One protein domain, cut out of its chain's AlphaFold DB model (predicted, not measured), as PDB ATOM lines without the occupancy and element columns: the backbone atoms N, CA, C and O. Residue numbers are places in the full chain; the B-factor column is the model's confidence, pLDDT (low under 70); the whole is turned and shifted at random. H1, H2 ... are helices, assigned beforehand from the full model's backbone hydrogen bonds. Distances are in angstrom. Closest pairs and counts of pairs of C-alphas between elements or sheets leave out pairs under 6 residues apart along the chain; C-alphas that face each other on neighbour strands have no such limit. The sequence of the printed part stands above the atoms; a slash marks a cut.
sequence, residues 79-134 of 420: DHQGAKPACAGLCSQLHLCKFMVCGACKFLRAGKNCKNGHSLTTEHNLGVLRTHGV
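Overview. This is residues 79 to 134 of the 420 residues of the protein "Poly(ADP-ribose) polymerase family member 12" of Rousettus aegyptiacus (UniProt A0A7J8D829). Little regular structure: a mostly loop-built model with helix H3 at one end of its longest axis and the short helices H1 and H2 towards the other, long loops running between. The printed part has 56 residues with three named helices, in the order H1, H2, H3, and no named strand. The class is all helix, though named elements hold only 17 residues. It is compact, with a radius of gyration of the C-alphas of 11.6 A and spans of 33 by 24 by 16 A.

Along the chain. H3, residues 123 to 131, is 12.3 A long, from C-alpha 123 at (26.908, 7.861, -53.998) to C-alpha 131 at (38.007, 5.923, -48.979). H1 is residues 98 to 101, 5.2 A; H2 is residues 106 to 109, 5.1 A.

Arrangement. H3 is apart from H1 and H2. H1 and H2 are close but not clearly touching; their closest C-alphas, Phe 99 and Lys 106, are 7.8 A apart. In H3 every O i to N i+4 pair is within hydrogen-bond range; H1 and H2 are too short for such a pair.

Size, cuts and confidence. The C-alphas farthest apart, Ala 110 and Gly 133, are 33.5 A apart. The H1 to H2 link is tight, the H2 to H3 link long. The printed part has no cut, and no printed residue is under pLDDT 70.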
ATOM      1  N   ASP A  79      27.875  19.186 -40.341       91.19
ATOM      2  CA  ASP A  79      27.267  20.198 -41.218       91.19
ATOM      3  C   ASP A  79      26.142  19.632 -42.091       91.19
ATOM      4  O   ASP A  79      25.384  20.382 -42.705       91.19
ATOM      5  N   HIS A  80      26.008  18.305 -42.146       91.12
ATOM      6  CA  HIS A  80      24.877  17.627 -42.771       91.12
ATOM      7  C   HIS A  80      23.749  17.302 -41.772       91.12
ATOM      8  O   HIS A  80      22.734  16.714 -42.142       91.12
ATOM      9  N   GLN A  81      23.899  17.666 -40.495       88.12
ATOM     10  CA  GLN A  81      22.870  17.437 -39.483       88.12
ATOM     11  C   GLN A  81      21.938  18.640 -39.358       88.12
ATOM     12  O   GLN A  81      22.351  19.794 -39.425       88.12
ATOM     13  N   GLY A  82      20.678  18.361 -39.041       83.31
ATOM     14  CA  GLY A  82      19.715  19.371 -38.625       83.31
ATOM     15  C   GLY A  82      18.745  19.766 -39.732       83.31
ATOM     16  O   GLY A  82      18.614  19.115 -40.761       83.31
ATOM     17  N   ALA A  83      17.979  20.826 -39.483       81.56
ATOM     18  CA  ALA A  83      16.887  21.208 -40.374       81.56
ATOM     19  C   ALA A  83      17.360  21.833 -41.698       81.56
ATOM     20  O   ALA A  83      16.613  21.791 -42.676       81.56
ATOM     21  N   LYS A  84      18.561  22.425 -41.704       82.81
ATOM     22  CA  LYS A  84      19.184  23.105 -42.843       82.81
ATOM     23  C   LYS A  84      20.655  22.670 -42.930       82.81
ATOM     24  O   LYS A  84      21.491  23.314 -42.298       82.81
ATOM     25  N   PRO A  85      20.962  21.560 -43.619       83.56
ATOM     26  CA  PRO A  85      22.342  21.126 -43.791       83.56
ATOM     27  C   PRO A  85      23.115  22.161 -44.618       83.56
ATOM     28  O   PRO A  85      22.640  22.605 -45.661       83.56
ATOM     29  N   ALA A  86      24.296  22.544 -44.139       88.00
ATOM     30  CA  ALA A  86      25.222  23.448 -44.822       88.00
ATOM     31  C   ALA A  86      26.220  22.689 -45.717       88.00
ATOM     32  O   ALA A  86      26.859  23.280 -46.583       88.00
ATOM     33  N   CYS A  87      26.359  21.374 -45.520       91.94
ATOM     34  CA  CYS A  87      27.263  20.548 -46.315       91.94
ATOM     35  C   CYS A  87      26.741  20.342 -47.746       91.94
ATOM     36  O   CYS A  87      25.684  19.740 -47.944       91.94
ATOM     37  N   ALA A  88      27.547  20.743 -48.733       87.50
ATOM     38  CA  ALA A  88      27.265  20.579 -50.161       87.50
ATOM     39  C   ALA A  88      27.574  19.173 -50.723       87.50
ATOM     40  O   ALA A  88      27.389  18.946 -51.913       87.50
ATOM     41  N   GLY A  89      28.056  18.226 -49.905       85.81
ATOM     42  CA  GLY A  89      28.383  16.864 -50.367       85.81
ATOM     43  C   GLY A  89      29.798  16.666 -50.906       85.81
ATOM     44  O   GLY A  89      30.075  15.643 -51.512       85.81
ATOM     45  N   LEU A  90      30.712  17.603 -50.651       88.44
ATOM     46  CA  LEU A  90      32.137  17.478 -50.998       88.44
ATOM     47  C   LEU A  90      33.019  17.187 -49.769       88.44
ATOM     48  O   LEU A  90      34.208  17.493 -49.758       88.44
ATOM     49  N   CYS A  91      32.433  16.645 -48.698       93.31
ATOM     50  CA  CYS A  91      33.145  16.328 -47.460       93.31
ATOM     51  C   CYS A  91      33.598  14.857 -47.414       93.31
ATOM     52  O   CYS A  91      33.090  14.006 -48.135       93.31
ATOM     53  N   SER A  92      34.515  14.523 -46.508       93.69
ATOM     54  CA  SER A  92      34.973  13.143 -46.280       93.69
ATOM     55  C   SER A  92      34.244  12.452 -45.116       93.69
ATOM     56  O   SER A  92      34.819  11.609 -44.432       93.69
ATOM     57  N   GLN A  93      33.006  12.856 -44.815       96.06
ATOM     58  CA  GLN A  93      32.254  12.397 -43.642       96.06
ATOM     59  C   GLN A  93      30.878  11.850 -44.035       96.06
ATOM     60  O   GLN A  93      30.281  12.276 -45.023       96.06
ATOM     61  N   LEU A  94      30.352  10.915 -43.240       96.50
ATOM     62  CA  LEU A  94      29.085  10.249 -43.536       96.50
ATOM     63  C   LEU A  94      27.886  11.179 -43.361       96.50
ATOM     64  O   LEU A  94      27.707  11.828 -42.329       96.50
ATOM     65  N   HIS A  95      27.017  11.165 -44.362       95.69
ATOM     66  CA  HIS A  95      25.717  11.815 -44.368       95.69
ATOM     67  C   HIS A  95      24.666  10.831 -43.853       95.69
ATOM     68  O   HIS A  95      23.980  10.165 -44.629       95.69
ATOM     69  N   LEU A  96      24.601  10.690 -42.527       94.38
ATOM     70  CA  LEU A  96      23.641   9.829 -41.838       94.38
ATOM     71  C   LEU A  96      23.041  10.533 -40.630       94.38
ATOM     72  O   LEU A  96      23.720  11.255 -39.900       94.38
ATOM     73  N   CYS A  97      21.779  10.236 -40.358       93.81
ATOM     74  CA  CYS A  97      21.075  10.733 -39.195       93.81
ATOM     75  C   CYS A  97      21.693  10.175 -37.913       93.81
ATOM     76  O   CYS A  97      21.655   8.966 -37.674       93.81
ATOM     77  N   LYS A  98      22.152  11.062 -37.021       94.12
ATOM     78  CA  LYS A  98      22.653  10.668 -35.694       94.12
ATOM     79  C   LYS A  98      21.679   9.751 -34.943       94.12
ATOM     80  O   LYS A  98      22.085   8.736 -34.394       94.12
ATOM     81  N   PHE A  99      20.383  10.064 -34.953       92.56
ATOM     82  CA  PHE A  99      19.382   9.266 -34.235       92.56
ATOM     83  C   PHE A  99      19.109   7.901 -34.876       92.56
ATOM     84  O   PHE A  99      18.626   6.998 -34.199       92.56
ATOM     85  N   MET A 100      19.398   7.738 -36.169       92.69
ATOM     86  CA  MET A 100      19.351   6.433 -36.828       92.69
ATOM     87  C   MET A 100      20.517   5.567 -36.345       92.69
ATOM     88  O   MET A 100      20.292   4.427 -35.945       92.69
ATOM     89  N   VAL A 101      21.724   6.141 -36.282       93.56
ATOM     90  CA  VAL A 101      22.923   5.482 -35.732       93.56
ATOM     91  C   VAL A 101      22.712   5.099 -34.263       93.56
ATOM     92  O   VAL A 101      23.038   3.985 -33.867       93.56
ATOM     93  N   CYS A 102      22.069   5.960 -33.467       91.38
ATOM     94  CA  CYS A 102      21.693   5.648 -32.082       91.38
ATOM     95  C   CYS A 102      20.537   4.635 -31.931       91.38
ATOM     96  O   CYS A 102      20.305   4.141 -30.829       91.38
ATOM     97  N   GLY A 103      19.814   4.303 -33.008       88.62
ATOM     98  CA  GLY A 103      18.730   3.310 -32.998       88.62
ATOM     99  C   GLY A 103      17.343   3.837 -32.590       88.62
ATOM    100  O   GLY A 103      16.413   3.049 -32.389       88.62
ATOM    101  N   ALA A 104      17.152   5.156 -32.476       88.31
ATOM    102  CA  ALA A 104      15.865   5.753 -32.099       88.31
ATOM    103  C   ALA A 104      15.494   7.015 -32.896       88.31
ATOM    104  O   ALA A 104      15.039   8.018 -32.342       88.31
ATOM    105  N   CYS A 105      15.624   6.980 -34.225       91.44
ATOM    106  CA  CYS A 105      15.120   8.067 -35.063       91.44
ATOM    107  C   CYS A 105      13.587   8.155 -34.992       91.44
ATOM    108  O   CYS A 105      12.872   7.319 -35.548       91.44
ATOM    109  N   LYS A 106      13.074   9.215 -34.355       89.75
ATOM    110  CA  LYS A 106      11.629   9.467 -34.213       89.75
ATOM    111  C   LYS A 106      10.879   9.551 -35.545       89.75
ATOM    112  O   LYS A 106       9.733   9.129 -35.622       89.75
ATOM    113  N   PHE A 107      11.521  10.071 -36.594       90.56
ATOM    114  CA  PHE A 107      10.909  10.174 -37.920       90.56
ATOM    115  C   PHE A 107      10.763   8.799 -38.566       90.56
ATOM    116  O   PHE A 107       9.679   8.478 -39.030       90.56
ATOM    117  N   LEU A 108      11.809   7.965 -38.486       88.50
ATOM    118  CA  LEU A 108      11.756   6.587 -38.975       88.50
ATOM    119  C   LEU A 108      10.665   5.787 -38.256       88.50
ATOM    120  O   LEU A 108       9.851   5.145 -38.907       88.50
ATOM    121  N   ARG A 109      10.606   5.884 -36.920       87.56
ATOM    122  CA  ARG A 109       9.581   5.208 -36.106       87.56
ATOM    123  C   ARG A 109       8.160   5.664 -36.434       87.56
ATOM    124  O   ARG A 109       7.238   4.867 -36.366       87.56
ATOM    125  N   ALA A 110       7.991   6.932 -36.800       90.19
ATOM    126  CA  ALA A 110       6.708   7.489 -37.214       90.19
ATOM    127  C   ALA A 110       6.378   7.241 -38.701       90.19
ATOM    128  O   ALA A 110       5.405   7.811 -39.190       90.19
ATOM    129  N   GLY A 111       7.201   6.484 -39.441       87.81
ATOM    130  CA  GLY A 111       7.026   6.266 -40.883       87.81
ATOM    131  C   GLY A 111       7.199   7.532 -41.734       87.81
ATOM    132  O   GLY A 111       6.701   7.602 -42.851       87.81
ATOM    133  N   LYS A 112       7.872   8.562 -41.204       90.25
ATOM    134  CA  LYS A 112       8.093   9.854 -41.867       90.25
ATOM    135  C   LYS A 112       9.506   9.952 -42.435       90.25
ATOM    136  O   LYS A 112      10.469   9.439 -41.862       90.25
ATOM    137  N   ASN A 113       9.647  10.731 -43.503       86.81
ATOM    138  CA  ASN A 113      10.947  11.026 -44.096       86.81
ATOM    139  C   ASN A 113      11.806  11.871 -43.143       86.81
ATOM    140  O   ASN A 113      11.425  12.972 -42.737       86.81
ATOM    141  N   CYS A 114      12.981  11.353 -42.781       90.75
ATOM    142  CA  CYS A 114      13.965  12.095 -42.003       90.75
ATOM    143  C   CYS A 114      14.860  12.924 -42.925       90.75
ATOM    144  O   CYS A 114      15.371  12.415 -43.920       90.75
ATOM    145  N   LYS A 115      15.108  14.181 -42.553       87.62
ATOM    146  CA  LYS A 115      15.942  15.104 -43.336       87.62
ATOM    147  C   LYS A 115      17.444  14.796 -43.288       87.62
ATOM    148  O   LYS A 115      18.158  15.222 -44.178       87.62
ATOM    149  N   ASN A 116      17.915  14.046 -42.288       87.25
ATOM    150  CA  ASN A 116      19.351  13.831 -42.043       87.25
ATOM    151  C   ASN A 116      19.942  12.597 -42.764       87.25
ATOM    152  O   ASN A 116      21.043  12.179 -42.424       87.25
ATOM    153  N   GLY A 117      19.216  11.988 -43.709       90.25
ATOM    154  CA  GLY A 117      19.673  10.823 -44.477       90.25
ATOM    155  C   GLY A 117      19.706   9.513 -43.674       90.25
ATOM    156  O   GLY A 117      20.240   9.446 -42.573       90.25
ATOM    157  N   HIS A 118      19.132   8.443 -44.225       93.25
ATOM    158  CA  HIS A 118      19.124   7.100 -43.614       93.25
ATOM    159  C   HIS A 118      19.764   6.030 -44.510       93.25
ATOM    160  O   HIS A 118      19.639   4.842 -44.235       93.25
ATOM    161  N   SER A 119      20.410   6.422 -45.606       92.69
ATOM    162  CA  SER A 119      20.971   5.466 -46.557       92.69
ATOM    163  C   SER A 119      22.492   5.523 -46.562       92.69
ATOM    164  O   SER A 119      23.080   6.575 -46.804       92.69
ATOM    165  N   LEU A 120      23.123   4.370 -46.340       93.69
ATOM    166  CA  LEU A 120      24.557   4.171 -46.557       93.69
ATOM    167  C   LEU A 120      24.919   4.043 -48.042       93.69
ATOM    168  O   LEU A 120      26.084   4.188 -48.394       93.69
ATOM    169  N   THR A 121      23.941   3.771 -48.906       93.38
ATOM    170  CA  THR A 121      24.160   3.462 -50.325       93.38
ATOM    171  C   THR A 121      24.048   4.683 -51.234       93.38
ATOM    172  O   THR A 121      24.034   4.538 -52.454       93.38
ATOM    173  N   THR A 122      23.976   5.893 -50.669       94.56
ATOM    174  CA  THR A 122      24.122   7.113 -51.471       94.56
ATOM    175  C   THR A 122      25.511   7.147 -52.101       94.56
ATOM    176  O   THR A 122      26.475   6.658 -51.511       94.56
ATOM    177  N   GLU A 123      25.630   7.744 -53.286       95.44
ATOM    178  CA  GLU A 123      26.908   7.861 -53.998       95.44
ATOM    179  C   GLU A 123      28.004   8.474 -53.109       95.44
ATOM    180  O   GLU A 123      29.091   7.909 -52.978       95.44
ATOM    181  N   HIS A 124      27.664   9.556 -52.398       95.50
ATOM    182  CA  HIS A 124      28.530  10.198 -51.407       95.50
ATOM    183  C   HIS A 124      28.991   9.231 -50.310       95.50
ATOM    184  O   HIS A 124      30.192   9.060 -50.095       95.50
ATOM    185  N   ASN A 125      28.055   8.566 -49.620       96.44
ATOM    186  CA  ASN A 125      28.396   7.688 -48.499       96.44
ATOM    187  C   ASN A 125      29.218   6.480 -48.964       96.44
ATOM    188  O   ASN A 125      30.173   6.114 -48.287       96.44
ATOM    189  N   LEU A 126      28.922   5.911 -50.134       96.56
ATOM    190  CA  LEU A 126      29.733   4.845 -50.724       96.56
ATOM    191  C   LEU A 126      31.164   5.316 -51.015       96.56
ATOM    192  O   LEU A 126      32.111   4.588 -50.713       96.56
ATOM    193  N   GLY A 127      31.339   6.527 -51.550       96.94
ATOM    194  CA  GLY A 127      32.657   7.132 -51.762       96.94
ATOM    195  C   GLY A 127      33.442   7.303 -50.458       96.94
ATOM    196  O   GLY A 127      34.606   6.896 -50.370       96.94
ATOM    197  N   VAL A 128      32.789   7.819 -49.411       97.44
ATOM    198  CA  VAL A 128      33.378   7.958 -48.069       97.44
ATOM    199  C   VAL A 128      33.768   6.587 -47.498       97.44
ATOM    200  O   VAL A 128      34.915   6.395 -47.094       97.44
ATOM    201  N   LEU A 129      32.868   5.599 -47.514       97.12
ATOM    202  CA  LEU A 129      33.135   4.256 -46.981       97.12
ATOM    203  C   LEU A 129      34.307   3.567 -47.694       97.12
ATOM    204  O   LEU A 129      35.165   2.988 -47.025       97.12
ATOM    205  N   ARG A 130      34.387   3.670 -49.029       95.94
ATOM    206  CA  ARG A 130      35.503   3.124 -49.821       95.94
ATOM    207  C   ARG A 130      36.823   3.814 -49.496       95.94
ATOM    208  O   ARG A 130      37.829   3.136 -49.317       95.94
ATOM    209  N   THR A 131      36.813   5.140 -49.350       94.69
ATOM    210  CA  THR A 131      38.007   5.923 -48.979       94.69
ATOM    211  C   THR A 131      38.552   5.495 -47.615       94.69
ATOM    212  O   THR A 131      39.758   5.349 -47.433       94.69
ATOM    213  N   HIS A 132      37.659   5.208 -46.665       93.69
ATOM    214  CA  HIS A 132      38.026   4.678 -45.351       93.69
ATOM    215  C   HIS A 132      38.273   3.153 -45.339       93.69
ATOM    216  O   HIS A 132      38.729   2.613 -44.327       93.69
ATOM    217  N   GLY A 133      38.027   2.452 -46.452       94.25
ATOM    218  CA  GLY A 133      38.197   1.005 -46.610       94.25
ATOM    219  C   GLY A 133      37.286   0.167 -45.711       94.25
ATOM    220  O   GLY A 133      37.723  -0.855 -45.186       94.25
ATOM    221  N   VAL A 134      36.059   0.636 -45.484       96.62
ATOM    222  CA  VAL A 134      35.049   0.012 -44.608       96.62
ATOM    223  C   VAL A 134      33.717  -0.218 -45.331       96.62
ATOM    224  O   VAL A 134      32.677  -0.384 -44.705       96.62
TER     225      VAL A 134